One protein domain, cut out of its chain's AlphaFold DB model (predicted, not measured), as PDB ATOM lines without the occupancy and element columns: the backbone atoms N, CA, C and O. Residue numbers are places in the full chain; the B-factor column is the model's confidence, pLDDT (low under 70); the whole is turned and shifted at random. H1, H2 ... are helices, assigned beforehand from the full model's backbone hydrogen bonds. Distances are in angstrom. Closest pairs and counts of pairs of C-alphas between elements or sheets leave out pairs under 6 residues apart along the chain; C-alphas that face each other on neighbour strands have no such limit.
ATOM      1  N   ARG A 212     -16.394 -45.608  19.969       40.28
ATOM      2  CA  ARG A 212     -17.097 -46.351  18.908       40.28
ATOM      3  C   ARG A 212     -18.077 -47.422  19.410       40.28
ATOM      4  O   ARG A 212     -18.951 -47.841  18.664       40.28
ATOM      5  N   TYR A 213     -17.954 -47.864  20.664       40.28
ATOM      6  CA  TYR A 213     -18.890 -48.817  21.281       40.28
ATOM      7  C   TYR A 213     -20.087 -48.132  21.989       40.28
ATOM      8  O   TYR A 213     -20.897 -48.810  22.614       40.28
ATOM      9  N   ARG A 214     -20.230 -46.797  21.869       49.16
ATOM     10  CA  ARG A 214     -21.303 -45.948  22.449       49.16
ATOM     11  C   ARG A 214     -22.038 -45.094  21.387       49.16
ATOM     12  O   ARG A 214     -22.528 -44.001  21.667       49.16
ATOM     13  N   ASP A 215     -22.086 -45.561  20.144       51.50
ATOM     14  CA  ASP A 215     -22.165 -44.706  18.943       51.50
ATOM     15  C   ASP A 215     -23.448 -43.852  18.764       51.50
ATOM     16  O   ASP A 215     -23.432 -42.850  18.044       51.50
ATOM     17  N   VAL A 216     -24.564 -44.204  19.418       59.72
ATOM     18  CA  VAL A 216     -25.821 -43.430  19.322       59.72
ATOM     19  C   VAL A 216     -25.939 -42.379  20.426       59.72
ATOM     20  O   VAL A 216     -26.143 -41.207  20.125       59.72
ATOM     21  N   MET A 217     -25.754 -42.767  21.692       58.88
ATOM     22  CA  MET A 217     -25.891 -41.848  22.832       58.88
ATOM     23  C   MET A 217     -24.700 -40.889  22.987       58.88
ATOM     24  O   MET A 217     -24.845 -39.845  23.603       58.88
ATOM     25  N   ASN A 218     -23.534 -41.184  22.399       62.97
ATOM     26  CA  ASN A 218     -22.394 -40.253  22.384       62.97
ATOM     27  C   ASN A 218     -22.647 -38.967  21.587       62.97
ATOM     28  O   ASN A 218     -21.907 -38.000  21.743       62.97
ATOM     29  N   LYS A 219     -23.634 -38.978  20.687       68.38
ATOM     30  CA  LYS A 219     -24.031 -37.788  19.926       68.38
ATOM     31  C   LYS A 219     -25.014 -36.919  20.698       68.38
ATOM     32  O   LYS A 219     -25.313 -35.831  20.220       68.38
ATOM     33  N   PHE A 220     -25.505 -37.399  21.842       77.12
ATOM     34  CA  PHE A 220     -26.409 -36.618  22.664       77.12
ATOM     35  C   PHE A 220     -25.669 -35.440  23.268       77.12
ATOM     36  O   PHE A 220     -24.486 -35.525  23.620       77.12
ATOM     37  N   LYS A 221     -26.379 -34.329  23.393       75.00
ATOM     38  CA  LYS A 221     -25.872 -33.142  24.051       75.00
ATOM     39  C   LYS A 221     -25.528 -33.498  25.495       75.00
ATOM     40  O   LYS A 221     -26.376 -33.936  26.267       75.00
ATOM     41  N   THR A 222     -24.272 -33.283  25.873       71.94
ATOM     42  CA  THR A 222     -23.864 -33.385  27.275       71.94
ATOM     43  C   THR A 222     -24.513 -32.248  28.056       71.94
ATOM     44  O   THR A 222     -24.345 -31.077  27.708       71.94
ATOM     45  N   VAL A 223     -25.267 -32.594  29.093       64.62
ATOM     46  CA  VAL A 223     -25.964 -31.650  29.969       64.62
ATOM     47  C   VAL A 223     -25.684 -31.995  31.427       64.62
ATOM     48  O   VAL A 223     -25.322 -33.130  31.730       64.62
ATOM     49  N   PHE A 224     -25.809 -31.001  32.305       63.22
ATOM     50  CA  PHE A 224     -25.629 -31.177  33.748       63.22
ATOM     51  C   PHE A 224     -26.916 -31.663  34.427       63.22
ATOM     52  O   PHE A 224     -26.852 -32.495  35.320       63.22
ATOM     53  N   ASP A 225     -28.071 -31.173  33.972       70.94
ATOM     54  CA  ASP A 225     -29.400 -31.596  34.417       70.94
ATOM     55  C   ASP A 225     -30.124 -32.261  33.236       70.94
ATOM     56  O   ASP A 225     -30.112 -31.741  32.114       70.94
ATOM     57  N   ILE A 226     -30.771 -33.405  33.476       83.06
ATOM     58  CA  ILE A 226     -31.563 -34.134  32.478       83.06
ATOM     59  C   ILE A 226     -32.657 -33.256  31.839       83.06
ATOM     60  O   ILE A 226     -33.037 -33.460  30.684       83.06
ATOM     61  N   LYS A 227     -33.132 -32.227  32.552       86.06
ATOM     62  CA  LYS A 227     -34.127 -31.257  32.068       86.06
ATOM     63  C   LYS A 227     -33.634 -30.420  30.894       86.06
ATOM     64  O   LYS A 227     -34.457 -29.961  30.103       86.06
ATOM     65  N   ASP A 228     -32.320 -30.267  30.750       84.75
ATOM     66  CA  ASP A 228     -31.695 -29.511  29.666       84.75
ATOM     67  C   ASP A 228     -31.444 -30.363  28.407       84.75
ATOM     68  O   ASP A 228     -30.966 -29.840  27.387       84.75
ATOM     69  N   MET A 229     -31.746 -31.672  28.457       85.56
ATOM     70  CA  MET A 229     -31.612 -32.562  27.303       85.56
ATOM     71  C   MET A 229     -32.617 -32.194  26.199       85.56
ATOM     72  O   MET A 229     -33.805 -31.985  26.473       85.56
ATOM     73  N   PRO A 230     -32.190 -32.177  24.923       90.69
ATOM     74  CA  PRO A 230     -33.100 -32.113  23.787       90.69
ATOM     75  C   PRO A 230     -34.151 -33.225  23.856       90.69
ATOM     76  O   PRO A 230     -33.843 -34.381  24.146       90.69
ATOM     77  N   ARG A 231     -35.412 -32.880  23.579       91.50
ATOM     78  CA  ARG A 231     -36.546 -33.804  23.735       91.50
ATOM     79  C   ARG A 231     -36.403 -35.077  22.892       91.50
ATOM     80  O   ARG A 231     -36.858 -36.133  23.313       91.50
ATOM     81  N   ASP A 232     -35.804 -34.987  21.712       89.25
ATOM     82  CA  ASP A 232     -35.549 -36.114  20.812       89.25
ATOM     83  C   ASP A 232     -34.481 -37.085  21.341       89.25
ATOM     84  O   ASP A 232     -34.559 -38.283  21.068       89.25
ATOM     85  N   GLU A 233     -33.541 -36.598  22.150       88.38
ATOM     86  CA  GLU A 233     -32.523 -37.402  22.832       88.38
ATOM     87  C   GLU A 233     -33.061 -37.982  24.145       88.38
ATOM     88  O   GLU A 233     -32.953 -39.190  24.379       88.38
ATOM     89  N   LEU A 234     -33.722 -37.140  24.950       88.81
ATOM     90  CA  LEU A 234     -34.396 -37.504  26.201       88.81
ATOM     91  C   LEU A 234     -35.433 -38.612  25.973       88.81
ATOM     92  O   LEU A 234     -35.468 -39.607  26.688       88.81
ATOM     93  N   CYS A 235     -36.257 -38.467  24.934       91.19
ATOM     94  CA  CYS A 235     -37.289 -39.439  24.577       91.19
ATOM     95  C   CYS A 235     -36.812 -40.476  23.552       91.19
ATOM     96  O   CYS A 235     -37.633 -41.177  22.953       91.19
ATOM     97  N   SER A 236     -35.502 -40.580  23.316       85.38
ATOM     98  CA  SER A 236     -34.962 -41.594  22.419       85.38
ATOM     99  C   SER A 236     -35.119 -42.988  23.022       85.38
ATOM    100  O   SER A 236     -34.961 -43.193  24.228       85.38
ATOM    101  N   PHE A 237     -35.355 -43.981  22.161       80.38
ATOM    102  CA  PHE A 237     -35.427 -45.387  22.565       80.38
ATOM    103  C   PHE A 237     -34.213 -45.809  23.410       80.38
ATOM    104  O   PHE A 237     -34.363 -46.470  24.430       80.38
ATOM    105  N   TYR A 238     -33.011 -45.372  23.027       69.62
ATOM    106  CA  TYR A 238     -31.769 -45.741  23.708       69.62
ATOM    107  C   TYR A 238     -31.645 -45.144  25.114       69.62
ATOM    108  O   TYR A 238     -31.181 -45.836  26.017       69.62
ATOM    109  N   HIS A 239     -32.061 -43.889  25.309       80.25
ATOM    110  CA  HIS A 239     -32.031 -43.255  26.628       80.25
ATOM    111  C   HIS A 239     -33.050 -43.892  27.577       80.25
ATOM    112  O   HIS A 239     -32.714 -44.252  28.704       80.25
ATOM    113  N   ILE A 240     -34.270 -44.114  27.078       80.44
ATOM    114  CA  ILE A 240     -35.353 -44.750  27.833       80.44
ATOM    115  C   ILE A 240     -34.959 -46.171  28.253       80.44
ATOM    116  O   ILE A 240     -35.086 -46.524  29.423       80.44
ATOM    117  N   GLU A 241     -34.453 -46.990  27.327       77.06
ATOM    118  CA  GLU A 241     -34.080 -48.374  27.637       77.06
ATOM    119  C   GLU A 241     -32.862 -48.468  28.562       77.06
ATOM    120  O   GLU A 241     -32.801 -49.380  29.382       77.06
ATOM    121  N   LYS A 242     -31.928 -47.506  28.517       77.69
ATOM    122  CA  LYS A 242     -30.840 -47.420  29.505       77.69
ATOM    123  C   LYS A 242     -31.404 -47.268  30.922       77.69
ATOM    124  O   LYS A 242     -31.033 -48.042  31.800       77.69
ATOM    125  N   LEU A 243     -32.290 -46.292  31.139       78.25
ATOM    126  CA  LEU A 243     -32.864 -46.027  32.462       78.25
ATOM    127  C   LEU A 243     -33.752 -47.183  32.941       78.25
ATOM    128  O   LEU A 243     -33.678 -47.564  34.104       78.25
ATOM    129  N   ARG A 244     -34.519 -47.811  32.041       80.50
ATOM    130  CA  ARG A 244     -35.303 -49.016  32.357       80.50
ATOM    131  C   ARG A 244     -34.431 -50.206  32.735       80.50
ATOM    132  O   ARG A 244     -34.756 -50.915  33.679       80.50
ATOM    133  N   LEU A 245     -33.328 -50.428  32.020       71.19
ATOM    134  CA  LEU A 245     -32.407 -51.518  32.327       71.19
ATOM    135  C   LEU A 245     -31.759 -51.313  33.699       71.19
ATOM    136  O   LEU A 245     -31.674 -52.265  34.472       71.19
ATOM    137  N   MET A 246     -31.358 -50.074  34.004       69.69
ATOM    138  CA  MET A 246     -30.873 -49.693  35.330       69.69
ATOM    139  C   MET A 246     -31.950 -49.973  36.392       69.69
ATOM    140  O   MET A 246     -31.726 -50.800  37.268       69.69
ATOM    141  N   GLN A 247     -33.158 -49.426  36.237       88.00
ATOM    142  CA  GLN A 247     -34.268 -49.642  37.175       88.00
ATOM    143  C   GLN A 247     -34.605 -51.129  37.378       88.00
ATOM    144  O   GLN A 247     -34.915 -51.550  38.485       88.00
ATOM    145  N   SER A 248     -34.515 -51.957  36.334       79.62
ATOM    146  CA  SER A 248     -34.882 -53.378  36.410       79.62
ATOM    147  C   SER A 248     -33.882 -54.269  37.158       79.62
ATOM    148  O   SER A 248     -34.172 -55.442  37.396       79.62
ATOM    149  N   SER A 249     -32.699 -53.750  37.503       71.69
ATOM    150  CA  SER A 249     -31.598 -54.539  38.056       71.69
ATOM    151  C   SER A 249     -31.161 -54.023  39.422       71.69
ATOM    152  O   SER A 249     -30.635 -52.917  39.534       71.69
ATOM    153  N   ALA A 250     -31.261 -54.884  40.439       64.31
ATOM    154  CA  ALA A 250     -30.697 -54.650  41.772       64.31
ATOM    155  C   ALA A 250     -29.151 -54.633  41.796       64.31
ATOM    156  O   ALA A 250     -28.554 -54.318  42.818       64.31
ATOM    157  N   TYR A 251     -28.497 -54.958  40.670       52.03
ATOM    158  CA  TYR A 251     -27.043 -54.848  40.478       52.03
ATOM    159  C   TYR A 251     -26.619 -53.528  39.818       52.03
ATOM    160  O   TYR A 251     -25.434 -53.321  39.558       52.03
ATOM    161  N   SER A 252     -27.571 -52.671  39.451       58.59
ATOM    162  CA  SER A 252     -27.262 -51.373  38.858       58.59
ATOM    163  C   SER A 252     -27.009 -50.317  39.938       58.59
ATOM    164  O   SER A 252     -27.366 -50.492  41.098       58.59
ATOM    165  N   THR A 253     -26.443 -49.179  39.536       61.78
ATOM    166  CA  THR A 253     -26.317 -47.990  40.391       61.78
ATOM    167  C   THR A 253     -27.604 -47.154  40.416       61.78
ATOM    168  O   THR A 253     -27.524 -45.943  40.585       61.78
ATOM    169  N   TYR A 254     -28.769 -47.740  40.119       71.00
ATOM    170  CA  TYR A 254     -30.041 -47.020  40.091       71.00
ATOM    171  C   TYR A 254     -30.472 -46.672  41.518       71.00
ATOM    172  O   TYR A 254     -30.763 -47.562  42.314       71.00
ATOM    173  N   ASP A 255     -30.502 -45.383  41.826       76.00
ATOM    174  CA  ASP A 255     -30.800 -44.815  43.139       76.00
ATOM    175  C   ASP A 255     -31.937 -43.777  43.035       76.00
ATOM    176  O   ASP A 255     -32.606 -43.666  42.003       76.00
ATOM    177  N   GLU A 256     -32.192 -43.025  44.109       84.19
ATOM    178  CA  GLU A 256     -33.253 -42.007  44.125       84.19
ATOM    179  C   GLU A 256     -33.004 -40.856  43.127       84.19
ATOM    180  O   GLU A 256     -33.966 -40.246  42.658       84.19
ATOM    181  N   GLU A 257     -31.750 -40.587  42.744       78.50
ATOM    182  CA  GLU A 257     -31.427 -39.600  41.706       78.50
ATOM    183  C   GLU A 257     -31.849 -40.130  40.329       78.50
ATOM    184  O   GLU A 257     -32.628 -39.488  39.618       78.50
ATOM    185  N   TRP A 258     -31.456 -41.364  39.992       80.25
ATOM    186  CA  TRP A 258     -31.863 -42.013  38.738       80.25
ATOM    187  C   TRP A 258     -33.371 -42.266  38.637       80.25
ATOM    188  O   TRP A 258     -33.932 -42.269  37.535       80.25
ATOM    189  N   LYS A 259     -34.044 -42.454  39.774       92.00
ATOM    190  CA  LYS A 259     -35.505 -42.505  39.848       92.00
ATOM    191  C   LYS A 259     -36.148 -41.176  39.486       92.00
ATOM    192  O   LYS A 259     -37.066 -41.170  38.664       92.00
ATOM    193  N   GLY A 260     -35.640 -40.065  40.023       90.12
ATOM    194  CA  GLY A 260     -36.087 -38.725  39.636       90.12
ATOM    195  C   GLY A 260     -35.946 -38.481  38.130       90.12
ATOM    196  O   GLY A 260     -36.874 -37.982  37.486       90.12
ATOM    197  N   ASP A 261     -34.832 -38.924  37.546       91.75
ATOM    198  CA  ASP A 261     -34.584 -38.852  36.104       91.75
ATOM    199  C   ASP A 261     -35.583 -39.688  35.289       91.75
ATOM    200  O   ASP A 261     -36.159 -39.201  34.309       91.75
ATOM    201  N   LEU A 262     -35.847 -40.936  35.691       92.88
ATOM    202  CA  LEU A 262     -36.795 -41.806  34.991       92.88
ATOM    203  C   LEU A 262     -38.241 -41.292  35.100       92.88
ATOM    204  O   LEU A 262     -38.991 -41.357  34.124       92.88
ATOM    205  N   GLU A 263     -38.636 -40.727  36.241       96.06
ATOM    206  CA  GLU A 263     -39.942 -40.081  36.427       96.06
ATOM    207  C   GLU A 263     -40.091 -38.825  35.557       96.06
ATOM    208  O   GLU A 263     -41.143 -38.594  34.938       96.06
ATOM    209  N   TYR A 264     -39.022 -38.036  35.435       95.62
ATOM    210  CA  TYR A 264     -38.988 -36.896  34.529       95.62
ATOM    211  C   TYR A 264     -39.106 -37.330  33.061       95.62
ATOM    212  O   TYR A 264     -39.890 -36.749  32.305       95.62
ATOM    213  N   VAL A 265     -38.413 -38.398  32.655       95.31
ATOM    214  CA  VAL A 265     -38.542 -38.989  31.313       95.31
ATOM    215  C   VAL A 265     -39.956 -39.531  31.088       95.31
ATOM    216  O   VAL A 265     -40.542 -39.279  30.035       95.31
ATOM    217  N   HIS A 266     -40.556 -40.217  32.064       95.81
ATOM    218  CA  HIS A 266     -41.926 -40.723  31.967       95.81
ATOM    219  C   HIS A 266     -42.943 -39.602  31.744       95.81
ATOM    220  O   HIS A 266     -43.705 -39.638  30.772       95.81
ATOM    221  N   SER A 267     -42.908 -38.568  32.586       95.75
ATOM    222  CA  SER A 267     -43.812 -37.422  32.466       95.75
ATOM    223  C   SER A 267     -43.593 -36.639  31.168       95.75
ATOM    224  O   SER A 267     -44.552 -36.302  30.471       95.75
ATOM    225  N   THR A 268     -42.337 -36.404  30.786       95.75
ATOM    226  CA  THR A 268     -41.992 -35.586  29.619       95.75
ATOM    227  C   THR A 268     -42.255 -36.321  28.308       95.75
ATOM    228  O   THR A 268     -42.746 -35.710  27.354       95.75
ATOM    229  N   CYS A 269     -41.974 -37.623  28.241       95.31
ATOM    230  CA  CYS A 269     -42.093 -38.440  27.031       95.31
ATOM    231  C   CYS A 269     -43.439 -39.172  26.906       95.31
ATOM    232  O   CYS A 269     -43.657 -39.860  25.911       95.31
ATOM    233  N   GLY A 270     -44.352 -39.004  27.871       94.44
ATOM    234  CA  GLY A 270     -45.675 -39.635  27.857       94.44
ATOM    235  C   GLY A 270     -45.614 -41.150  28.059       94.44
ATOM    236  O   GLY A 270     -46.371 -41.888  27.429       94.44
TER     237      GLY A 270
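AT A GLANCE: This is residues 212 to 270 of the 515 residues of the protein "Carbohydrate-binding module family 50 protein" of Colletotrichum incanum (UniProt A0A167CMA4). Two helices, H2 and H3, fold back on each other as a helical hairpin, and the short helix H1 sits near the end where H2 begins and H3 ends. A long stretch without a named element, residues 212 to 230, leads into H1, and at the other end of the hairpin residues 248 to 253, in the link from H2 to H3, stick out. The printed part has 59 residues with three named helices, in the order H1, H2, H3, and no named strand; its class is all helix, though the helices hold 29 of the 59 residues, under half. The whole is compact, with a radius of gyration of the C-alphas of 11.4 A, and the C-alphas span 28 by 28 by 21 A.

IN THESE COORDINATES: Start at C-alpha 212, at (-17.097, -46.351, 18.908), and go through 19 residues with no named element, whose C-alphas lie 8 to 19 A from the mean of all C-alphas. At residues 231 to 234 you reach H1, four residues long. Next find C-alpha 237 at (-35.427, -45.387, 22.565); from there H2, residues 237 to 247, runs 15.3 A to C-alpha 247. H3, residues 256 to 269, is the longest helix, 19.6 A from C-alpha 256 at (-33.253, -42.007, 44.125) to C-alpha 269 at (-42.093, -38.440, 27.031).

HOW THE PARTS SIT: Look first at H1 and H2, which are close but not clearly touching: their closest C-alphas, those of Glu 233 and His 239, are 7.0 A apart. H1 and H3 only just touch, with 3 pairs of C-alphas within 8 A; H3 does so with residues 265 to 269 alone, and the closest C-alphas are those of Leu 234 and Val 265, at 6.7 A. H2 and H3 touch and form a hairpin, their closest C-alphas being those of Leu 243 and Leu 262, at 6.3 A. These two helices run opposite ways at a shallow tilt of 34.9 degrees, only just short of steep. In H2 and H3 each O i to N i+4 pair is within hydrogen-bond range; H1 is too short for such a pair, and its one O i to N i+3 pair is not within range.

THE WHOLE: The two C-alphas farthest apart are those of Arg 212 and Ser 267, at 31.3 A. The printed part has no cut. The link from H1 to H2 is tight, with 2 residues, and that from H2 to H3 is short, with 8. In the B-factor column the mean pLDDT of the printed part is 77.6; 16 residues of this predicted model are under 70, namely 212 to 219, 223 to 224, 238, 246 and 250 to 253.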